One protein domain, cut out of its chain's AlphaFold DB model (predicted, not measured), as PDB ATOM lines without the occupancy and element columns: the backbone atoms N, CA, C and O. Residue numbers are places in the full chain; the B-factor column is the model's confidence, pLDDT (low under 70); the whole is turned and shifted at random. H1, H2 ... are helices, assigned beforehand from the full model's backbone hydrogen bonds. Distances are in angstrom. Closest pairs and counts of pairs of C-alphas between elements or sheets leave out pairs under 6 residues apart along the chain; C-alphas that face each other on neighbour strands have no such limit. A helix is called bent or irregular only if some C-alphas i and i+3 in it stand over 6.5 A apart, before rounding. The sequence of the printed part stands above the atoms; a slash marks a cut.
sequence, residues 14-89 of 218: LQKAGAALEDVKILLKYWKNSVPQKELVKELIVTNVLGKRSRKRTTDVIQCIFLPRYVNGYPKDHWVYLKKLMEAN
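This is residues 14 to 89 of the 218 residues of an uncharacterized protein of Candidatus Scalindua rubra (UniProt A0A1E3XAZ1). The long helix H4 folds back along H3 as a helical hairpin; H2 crosses H4, short H1 packs on it, and H5 packs crosswise on H2. The 76 printed residues hold five named helices, H1 to H5, and no named strand: all helix, compact, radius of gyration of the C-alphas 11.7 A, spanning 30 by 26 by 23 A.

Start at H4, residues 55 to 71, only just irregular: C-alphas 64 and 67 are 6.9 A apart. H3, residues 37 to 47, touches it, closest C-alphas Ile 45 and Arg 55, 6.0 A. H2, residues 21 to 30, only just touches H4, with 3 pairs of C-alphas within 8 A, about perpendicular at 81 degrees. H5, residues 79 to 87, touches H2 at C-alphas Lys 83 and Leu 28, 5.3 A. H1, residues 14 to 17, touches H4 at C-alphas Ala 17 and Val 61, 6.1 A. O i to N i+4 pairs are within hydrogen-bond range throughout H2, H3 and H5, and 11 of 13 in H4; H1 is too short.

Find C-alpha 55 at (15.069, -36.535, 37.987); H4 runs 20.3 A to C-alpha 71 at (33.784, -28.759, 36.591).

The printed part has no cut and no long link; no printed residue is under 70.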
ATOM      1  N   LEU A  14      27.969 -38.907  25.582       90.75
ATOM      2  CA  LEU A  14      27.267 -38.210  24.498       90.75
ATOM      3  C   LEU A  14      25.907 -38.828  24.164       90.75
ATOM      4  O   LEU A  14      24.983 -38.093  23.821       90.75
ATOM      5  N   GLN A  15      25.739 -40.141  24.356       90.44
ATOM      6  CA  GLN A  15      24.460 -40.818  24.128       90.44
ATOM      7  C   GLN A  15      23.340 -40.326  25.064       90.44
ATOM      8  O   GLN A  15      22.162 -40.569  24.808       90.44
ATOM      9  N   LYS A  16      23.692 -39.707  26.201       89.38
ATOM     10  CA  LYS A  16      22.729 -39.301  27.228       89.38
ATOM     11  C   LYS A  16      22.100 -37.949  26.927       89.38
ATOM     12  O   LYS A  16      20.888 -37.809  27.115       89.38
ATOM     13  N   ALA A  17      22.898 -36.974  26.493       81.75
ATOM     14  CA  ALA A  17      22.446 -35.587  26.399       81.75
ATOM     15  C   ALA A  17      23.209 -34.698  25.388       81.75
ATOM     16  O   ALA A  17      22.992 -33.491  25.388       81.75
ATOM     17  N   GLY A  18      24.060 -35.249  24.507       90.00
ATOM     18  CA  GLY A  18      24.731 -34.447  23.468       90.00
ATOM     19  C   GLY A  18      25.563 -33.294  24.049       90.00
ATOM     20  O   GLY A  18      26.413 -33.535  24.910       90.00
ATOM     21  N   ALA A  19      25.337 -32.055  23.588       92.00
ATOM     22  CA  ALA A  19      25.986 -30.853  24.134       92.00
ATOM     23  C   ALA A  19      25.264 -30.265  25.359       92.00
ATOM     24  O   ALA A  19      25.933 -29.769  26.264       92.00
ATOM     25  N   ALA A  20      23.926 -30.323  25.386       94.56
ATOM     26  CA  ALA A  20      23.069 -29.774  26.444       94.56
ATOM     27  C   ALA A  20      23.365 -28.295  26.795       94.56
ATOM     28  O   ALA A  20      23.397 -27.930  27.967       94.56
ATOM     29  N   LEU A  21      23.591 -27.445  25.784       94.19
ATOM     30  CA  LEU A  21      24.072 -26.064  25.954       94.19
ATOM     31  C   LEU A  21      23.263 -25.231  26.955       94.19
ATOM     32  O   LEU A  21      23.840 -24.642  27.867       94.19
ATOM     33  N   GLU A  22      21.940 -25.192  26.809       94.44
ATOM     34  CA  GLU A  22      21.085 -24.399  27.702       94.44
ATOM     35  C   GLU A  22      21.095 -24.941  29.135       94.44
ATOM     36  O   GLU A  22      21.167 -24.172  30.091       94.44
ATOM     37  N   ASP A  23      21.141 -26.265  29.300       96.19
ATOM     38  CA  ASP A  23      21.258 -26.873  30.624       96.19
ATOM     39  C   ASP A  23      22.608 -26.545  31.273       96.19
ATOM     40  O   ASP A  23      22.671 -26.259  32.465       96.19
ATOM     41  N   VAL A  24      23.695 -26.551  30.495       96.81
ATOM     42  CA  VAL A  24      25.033 -26.172  30.967       96.81
ATOM     43  C   VAL A  24      25.051 -24.714  31.422       96.81
ATOM     44  O   VAL A  24      25.578 -24.429  32.495       96.81
ATOM     45  N   LYS A  25      24.442 -23.797  30.661       95.50
ATOM     46  CA  LYS A  25      24.321 -22.380  31.045       95.50
ATOM     47  C   LYS A  25      23.567 -22.216  32.366       95.50
ATOM     48  O   LYS A  25      24.022 -21.478  33.241       95.50
ATOM     49  N   ILE A  26      22.454 -22.935  32.533       96.12
ATOM     50  CA  ILE A  26      21.698 -22.957  33.791       96.12
ATOM     51  C   ILE A  26      22.592 -23.479  34.921       96.12
ATOM     52  O   ILE A  26      22.753 -22.805  35.934       96.12
ATOM     53  N   LEU A  27      23.234 -24.636  34.749       97.25
ATOM     54  CA  LEU A  27      24.075 -25.238  35.788       97.25
ATOM     55  C   LEU A  27      25.257 -24.347  36.183       97.25
ATOM     56  O   LEU A  27      25.526 -24.225  37.374       97.25
ATOM     57  N   LEU A  28      25.910 -23.669  35.231       96.56
ATOM     58  CA  LEU A  28      26.977 -22.702  35.513       96.56
ATOM     59  C   LEU A  28      26.505 -21.582  36.447       96.56
ATOM     60  O   LEU A  28      27.226 -21.226  37.378       96.56
ATOM     61  N   LYS A  29      25.287 -21.063  36.251       94.56
ATOM     62  CA  LYS A  29      24.708 -20.027  37.121       94.56
ATOM     63  C   LYS A  29      24.590 -20.514  38.568       94.56
ATOM     64  O   LYS A  29      24.987 -19.807  39.495       94.56
ATOM     65  N   TYR A  30      24.104 -21.739  38.769       95.44
ATOM     66  CA  TYR A  30      23.887 -22.303  40.105       95.44
ATOM     67  C   TYR A  30      25.142 -22.911  40.747       95.44
ATOM     68  O   TYR A  30      25.178 -23.078  41.968       95.44
ATOM     69  N   TRP A  31      26.178 -23.233  39.967       96.75
ATOM     70  CA  TRP A  31      27.371 -23.889  40.494       96.75
ATOM     71  C   TRP A  31      28.165 -22.978  41.439       96.75
ATOM     72  O   TRP A  31      28.411 -21.806  41.138       96.75
ATOM     73  N   LYS A  32      28.551 -23.500  42.607       94.81
ATOM     74  CA  LYS A  32      29.235 -22.744  43.666       94.81
ATOM     75  C   LYS A  32      30.053 -23.668  44.567       94.81
ATOM     76  O   LYS A  32      29.683 -24.819  44.769       94.81
ATOM     77  N   ASN A  33      31.115 -23.122  45.158       93.12
ATOM     78  CA  ASN A  33      31.966 -23.823  46.128       93.12
ATOM     79  C   ASN A  33      31.621 -23.488  47.592       93.12
ATOM     80  O   ASN A  33      32.331 -23.914  48.494       93.12
ATOM     81  N   SER A  34      30.546 -22.730  47.850       93.44
ATOM     82  CA  SER A  34      30.126 -22.366  49.215       93.44
ATOM     83  C   SER A  34      29.494 -23.525  49.997       93.44
ATOM     84  O   SER A  34      29.188 -23.369  51.173       93.44
ATOM     85  N   VAL A  35      29.237 -24.654  49.332       94.94
ATOM     86  CA  VAL A  35      28.657 -25.878  49.897       94.94
ATOM     87  C   VAL A  35      29.373 -27.098  49.305       94.94
ATOM     88  O   VAL A  35      29.904 -27.004  48.191       94.94
ATOM     89  N   PRO A  36      29.381 -28.259  49.987       95.81
ATOM     90  CA  PRO A  36      29.924 -29.489  49.424       95.81
ATOM     91  C   PRO A  36      29.272 -29.843  48.077       95.81
ATOM     92  O   PRO A  36      28.048 -29.886  47.953       95.81
ATOM     93  N   GLN A  37      30.079 -30.171  47.059       93.44
ATOM     94  CA  GLN A  37      29.577 -30.435  45.698       93.44
ATOM     95  C   GLN A  37      28.529 -31.558  45.645       93.44
ATOM     96  O   GLN A  37      27.585 -31.498  44.861       93.44
ATOM     97  N   LYS A  38      28.664 -32.578  46.500       95.06
ATOM     98  CA  LYS A  38      27.696 -33.679  46.608       95.06
ATOM     99  C   LYS A  38      26.316 -33.186  47.058       95.06
ATOM    100  O   LYS A  38      25.303 -33.658  46.541       95.06
ATOM    101  N   GLU A  39      26.280 -32.247  48.000       97.00
ATOM    102  CA  GLU A  39      25.041 -31.641  48.495       97.00
ATOM    103  C   GLU A  39      24.422 -30.739  47.434       97.00
ATOM    104  O   GLU A  39      23.236 -30.882  47.144       97.00
ATOM    105  N   LEU A  40      25.239 -29.921  46.761       97.06
ATOM    106  CA  LEU A  40      24.777 -29.080  45.656       97.06
ATOM    107  C   LEU A  40      24.154 -29.909  44.529       97.06
ATOM    108  O   LEU A  40      23.060 -29.615  44.066       97.06
ATOM    109  N   VAL A  41      24.812 -30.988  44.097       96.81
ATOM    110  CA  VAL A  41      24.262 -31.873  43.058       96.81
ATOM    111  C   VAL A  41      22.924 -32.474  43.495       96.81
ATOM    112  O   VAL A  41      21.991 -32.534  42.692       96.81
ATOM    113  N   LYS A  42      22.801 -32.893  44.762       97.00
ATOM    114  CA  LYS A  42      21.538 -33.405  45.312       97.00
ATOM    115  C   LYS A  42      20.448 -32.330  45.274       97.00
ATOM    116  O   LYS A  42      19.346 -32.616  44.810       97.00
ATOM    117  N   GLU A  43      20.760 -31.108  45.696       97.31
ATOM    118  CA  GLU A  43      19.855 -29.956  45.659       97.31
ATOM    119  C   GLU A  43      19.367 -29.666  44.230       97.31
ATOM    120  O   GLU A  43      18.160 -29.625  43.989       97.31
ATOM    121  N   LEU A  44      20.277 -29.553  43.257       97.00
ATOM    122  CA  LEU A  44      19.947 -29.272  41.851       97.00
ATOM    123  C   LEU A  44      19.045 -30.354  41.237       97.00
ATOM    124  O   LEU A  44      18.139 -30.060  40.450       97.00
ATOM    125  N   ILE A  45      19.260 -31.620  41.618       96.25
ATOM    126  CA  ILE A  45      18.415 -32.735  41.184       96.25
ATOM    127  C   ILE A  45      17.034 -32.650  41.830       96.25
ATOM    128  O   ILE A  45      16.053 -32.803  41.107       96.25
ATOM    129  N   VAL A  46      16.928 -32.415  43.143       95.88
ATOM    130  CA  VAL A  46      15.650 -32.369  43.887       95.88
ATOM    131  C   VAL A  46      14.792 -31.172  43.472       95.88
ATOM    132  O   VAL A  46      13.586 -31.312  43.284       95.88
ATOM    133  N   THR A  47      15.406 -30.018  43.232       95.19
ATOM    134  CA  THR A  47      14.708 -28.779  42.841       95.19
ATOM    135  C   THR A  47      14.272 -28.750  41.373       95.19
ATOM    136  O   THR A  47      13.432 -27.952  40.990       95.19
ATOM    137  N   ASN A  48      14.755 -29.680  40.543       93.31
ATOM    138  CA  ASN A  48      14.510 -29.728  39.090       93.31
ATOM    139  C   ASN A  48      15.010 -28.486  38.363       93.31
ATOM    140  O   ASN A  48      14.325 -27.979  37.480       93.31
ATOM    141  N   VAL A  49      16.205 -28.008  38.692       95.62
ATOM    142  CA  VAL A  49      16.716 -26.749  38.133       95.62
ATOM    143  C   VAL A  49      16.685 -26.693  36.592       95.62
ATOM    144  O   VAL A  49      16.555 -25.625  36.008       95.62
ATOM    145  N   LEU A  50      16.753 -27.853  35.928       95.56
ATOM    146  CA  LEU A  50      16.716 -28.000  34.469       95.56
ATOM    147  C   LEU A  50      15.310 -28.192  33.866       95.56
ATOM    148  O   LEU A  50      15.187 -28.397  32.659       95.56
ATOM    149  N   GLY A  51      14.257 -28.242  34.686       94.62
ATOM    150  CA  GLY A  51      12.877 -28.436  34.229       94.62
ATOM    151  C   GLY A  51      12.641 -29.736  33.448       94.62
ATOM    152  O   GLY A  51      11.751 -29.804  32.603       94.62
ATOM    153  N   LYS A  52      13.449 -30.785  33.666       93.81
ATOM    154  CA  LYS A  52      13.328 -32.034  32.898       93.81
ATOM    155  C   LYS A  52      12.137 -32.862  33.372       93.81
ATOM    156  O   LYS A  52      11.749 -32.818  34.538       93.81
ATOM    157  N   ARG A  53      11.619 -33.707  32.472       92.00
ATOM    158  CA  ARG A  53      10.500 -34.633  32.745       92.00
ATOM    159  C   ARG A  53      10.777 -35.625  33.875       92.00
ATOM    160  O   ARG A  53       9.841 -36.150  34.463       92.00
ATOM    161  N   SER A  54      12.043 -35.929  34.154       93.31
ATOM    162  CA  SER A  54      12.411 -36.823  35.248       93.31
ATOM    163  C   SER A  54      13.716 -36.402  35.908       93.31
ATOM    164  O   SER A  54      14.622 -35.865  35.264       93.31
ATOM    165  N   ARG A  55      13.845 -36.739  37.196       93.88
ATOM    166  CA  ARG A  55      15.069 -36.535  37.987       93.88
ATOM    167  C   ARG A  55      16.269 -37.230  37.360       93.88
ATOM    168  O   ARG A  55      17.343 -36.649  37.298       93.88
ATOM    169  N   LYS A  56      16.056 -38.430  36.806       93.88
ATOM    170  CA  LYS A  56      17.086 -39.198  36.098       93.88
ATOM    171  C   LYS A  56      17.697 -38.414  34.939       93.88
ATOM    172  O   LYS A  56      18.909 -38.470  34.761       93.88
ATOM    173  N   ARG A  57      16.886 -37.674  34.171       93.44
ATOM    174  CA  ARG A  57      17.390 -36.838  33.071       93.44
ATOM    175  C   ARG A  57      18.250 -35.689  33.584       93.44
ATOM    176  O   ARG A  57      19.317 -35.462  33.027       93.44
ATOM    177  N   THR A  58      17.837 -35.030  34.663       95.69
ATOM    178  CA  THR A  58      18.652 -34.001  35.328       95.69
ATOM    179  C   THR A  58      19.974 -34.583  35.834       95.69
ATOM    180  O   THR A  58      21.034 -34.020  35.572       95.69
ATOM    181  N   THR A  59      19.938 -35.757  36.472       95.69
ATOM    182  CA  THR A  59      21.144 -36.477  36.904       95.69
ATOM    183  C   THR A  59      22.067 -36.808  35.733       95.69
ATOM    184  O   THR A  59      23.266 -36.587  35.845       95.69
ATOM    185  N   ASP A  60      21.530 -37.300  34.614       95.31
ATOM    186  CA  ASP A  60      22.325 -37.641  33.429       95.31
ATOM    187  C   ASP A  60      23.024 -36.414  32.839       95.31
ATOM    188  O   ASP A  60      24.207 -36.485  32.520       95.31
ATOM    189  N   VAL A  61      22.340 -35.271  32.740       96.50
ATOM    190  CA  VAL A  61      22.973 -34.031  32.267       96.50
ATOM    191  C   VAL A  61      24.096 -33.600  33.212       96.50
ATOM    192  O   VAL A  61      25.205 -33.322  32.759       96.50
ATOM    193  N   ILE A  62      23.853 -33.603  34.525       96.69
ATOM    194  CA  ILE A  62      24.867 -33.194  35.502       96.69
ATOM    195  C   ILE A  62      26.085 -34.129  35.450       96.69
ATOM    196  O   ILE A  62      27.212 -33.669  35.296       96.69
ATOM    197  N   GLN A  63      25.866 -35.440  35.550       95.38
ATOM    198  CA  GLN A  63      26.936 -36.428  35.719       95.38
ATOM    199  C   GLN A  63      27.677 -36.752  34.421       95.38
ATOM    200  O   GLN A  63      28.888 -36.950  34.446       95.38
ATOM    201  N   CYS A  64      26.975 -36.823  33.288       94.38
ATOM    202  CA  CYS A  64      27.586 -37.225  32.022       94.38
ATOM    203  C   CYS A  64      28.118 -36.035  31.219       94.38
ATOM    204  O   CYS A  64      29.051 -36.212  30.440       94.38
ATOM    205  N   ILE A  65      27.534 -34.842  31.380       94.88
ATOM    206  CA  ILE A  65      27.861 -33.677  30.550       94.88
ATOM    207  C   ILE A  65      28.533 -32.588  31.372       94.88
ATOM    208  O   ILE A  65      29.662 -32.206  31.077       94.88
ATOM    209  N   PHE A  66      27.858 -32.090  32.407       97.25
ATOM    210  CA  PHE A  66      28.301 -30.884  33.095       97.25
ATOM    211  C   PHE A  66      29.576 -31.101  33.916       97.25
ATOM    212  O   PHE A  66      30.576 -30.414  33.702       97.25
ATOM    213  N   LEU A  67      29.569 -32.086  34.819       96.19
ATOM    214  CA  LEU A  67      30.702 -32.339  35.708       96.19
ATOM    215  C   LEU A  67      31.977 -32.724  34.950       96.19
ATOM    216  O   LEU A  67      32.998 -32.094  35.214       96.19
ATOM    217  N   PRO A  68      31.970 -33.684  34.003       94.62
ATOM    218  CA  PRO A  68      33.204 -34.102  33.340       94.62
ATOM    219  C   PRO A  68      33.801 -33.005  32.456       94.62
ATOM    220  O   PRO A  68      35.019 -32.894  32.368       94.62
ATOM    221  N   ARG A  69      32.953 -32.195  31.807       94.50
ATOM    222  CA  ARG A  69      33.404 -31.229  30.797       94.50
ATOM    223  C   ARG A  69      33.743 -29.864  31.362       94.50
ATOM    224  O   ARG A  69      34.642 -29.232  30.829       94.50
ATOM    225  N   TYR A  70      33.025 -29.422  32.396       95.94
ATOM    226  CA  TYR A  70      33.103 -28.037  32.861       95.94
ATOM    227  C   TYR A  70      33.622 -27.892  34.294       95.94
ATOM    228  O   TYR A  70      34.269 -26.902  34.609       95.94
ATOM    229  N   VAL A  71      33.388 -28.872  35.172       95.62
ATOM    230  CA  VAL A  71      33.784 -28.759  36.591       95.62
ATOM    231  C   VAL A  71      35.072 -29.517  36.890       95.62
ATOM    232  O   VAL A  71      36.033 -28.938  37.384       95.62
ATOM    233  N   ASN A  72      35.088 -30.812  36.579       93.50
ATOM    234  CA  ASN A  72      36.191 -31.733  36.864       93.50
ATOM    235  C   ASN A  72      37.183 -31.839  35.697       93.50
ATOM    236  O   ASN A  72      38.134 -32.619  35.761       93.50
ATOM    237  N   GLY A  73      36.920 -31.098  34.623       88.19
ATOM    238  CA  GLY A  73      37.772 -31.026  33.452       88.19
ATOM    239  C   GLY A  73      39.013 -30.165  33.677       88.19
ATOM    240  O   GLY A  73      39.208 -29.526  34.711       88.19
ATOM    241  N   TYR A  74      39.850 -30.146  32.658       86.19
ATOM    242  CA  TYR A  74      40.986 -29.268  32.509       86.19
ATOM    243  C   TYR A  74      40.587 -27.935  31.842       86.19
ATOM    244  O   TYR A  74      39.802 -27.939  30.891       86.19
ATOM    245  N   PRO A  75      41.167 -26.807  32.281       86.94
ATOM    246  CA  PRO A  75      42.019 -26.673  33.451       86.94
ATOM    247  C   PRO A  75      41.173 -26.695  34.717       86.94
ATOM    248  O   PRO A  75      39.947 -26.557  34.684       86.94
ATOM    249  N   LYS A  76      41.838 -26.908  35.851       88.62
ATOM    250  CA  LYS A  76      41.149 -26.979  37.134       88.62
ATOM    251  C   LYS A  76      40.357 -25.685  37.366       88.62
ATOM    252  O   LYS A  76      40.865 -24.597  37.118       88.62
ATOM    253  N   ASP A  77      39.117 -25.824  37.830       89.75
ATOM    254  CA  ASP A  77      38.227 -24.712  38.194       89.75
ATOM    255  C   ASP A  77      37.846 -23.754  37.043       89.75
ATOM    256  O   ASP A  77      37.345 -22.654  37.276       89.75
ATOM    257  N   HIS A  78      37.995 -24.168  35.779       91.81
ATOM    258  CA  HIS A  78      37.689 -23.306  34.631       91.81
ATOM    259  C   HIS A  78      36.214 -22.893  34.500       91.81
ATOM    260  O   HIS A  78      35.915 -21.865  33.883       91.81
ATOM    261  N   TRP A  79      35.288 -23.634  35.121       95.00
ATOM    262  CA  TRP A  79      33.886 -23.226  35.240       95.00
ATOM    263  C   TRP A  79      33.727 -21.841  35.875       95.00
ATOM    264  O   TRP A  79      32.750 -21.166  35.569       95.00
ATOM    265  N   VAL A  80      34.661 -21.387  36.726       94.31
ATOM    266  CA  VAL A  80      34.603 -20.055  37.349       94.31
ATOM    267  C   VAL A  80      34.654 -18.964  36.282       94.31
ATOM    268  O   VAL A  80      33.886 -18.006  36.344       94.31
ATOM    269  N   TYR A  81      35.512 -19.120  35.270       92.31
ATOM    270  CA  TYR A  81      35.599 -18.174  34.156       92.31
ATOM    271  C   TYR A  81      34.312 -18.181  33.335       92.31
ATOM    272  O   TYR A  81      33.747 -17.127  33.061       92.31
ATOM    273  N   LEU A  82      33.814 -19.375  33.002       94.38
ATOM    274  CA  LEU A  82      32.570 -19.540  32.248       94.38
ATOM    275  C   LEU A  82      31.359 -18.974  32.998       94.38
ATOM    276  O   LEU A  82      30.495 -18.352  32.386       94.38
ATOM    277  N   LYS A  83      31.314 -19.134  34.322       95.69
ATOM    278  CA  LYS A  83      30.276 -18.560  35.178       95.69
ATOM    279  C   LYS A  83      30.328 -17.033  35.179       95.69
ATOM    280  O   LYS A  83      29.302 -16.419  34.916       95.69
ATOM    281  N   LYS A  84      31.497 -16.422  35.400       94.31
ATOM    282  CA  LYS A  84      31.644 -14.951  35.366       94.31
ATOM    283  C   LYS A  84      31.221 -14.365  34.023       94.31
ATOM    284  O   LYS A  84      30.550 -13.343  33.965       94.31
ATOM    285  N   LEU A  85      31.593 -15.044  32.941       92.19
ATOM    286  CA  LEU A  85      31.191 -14.702  31.583       92.19
ATOM    287  C   LEU A  85      29.661 -14.759  31.411       92.19
ATOM    288  O   LEU A  85      29.069 -13.817  30.891       92.19
ATOM    289  N   MET A  86      29.009 -15.811  31.913       91.62
ATOM    290  CA  MET A  86      27.544 -15.924  31.935       91.62
ATOM    291  C   MET A  86      26.868 -14.834  32.782       91.62
ATOM    292  O   MET A  86      25.846 -14.292  32.373       91.62
ATOM    293  N   GLU A  87      27.424 -14.504  33.949       92.50
ATOM    294  CA  GLU A  87      26.919 -13.444  34.835       92.50
ATOM    295  C   GLU A  87      27.055 -12.050  34.207       92.50
ATOM    296  O   GLU A  87      26.202 -11.196  34.431       92.50
ATOM    297  N   ALA A  88      28.066 -11.846  33.360       92.75
ATOM    298  CA  ALA A  88      28.242 -10.638  32.554       92.75
ATOM    299  C   ALA A  88      27.288 -10.551  31.343       92.75
ATOM    300  O   ALA A  88      27.391  -9.614  30.556       92.75
ATOM    301  N   ASN A  89      26.369 -11.513  31.181       90.12
ATOM    302  CA  ASN A  89      25.354 -11.554  30.127       90.12
ATOM    303  C   ASN A  89      25.924 -11.407  28.704       90.12
ATOM    304  O   ASN A  89      25.359 -10.713  27.856       90.12
TER     305      ASN A  89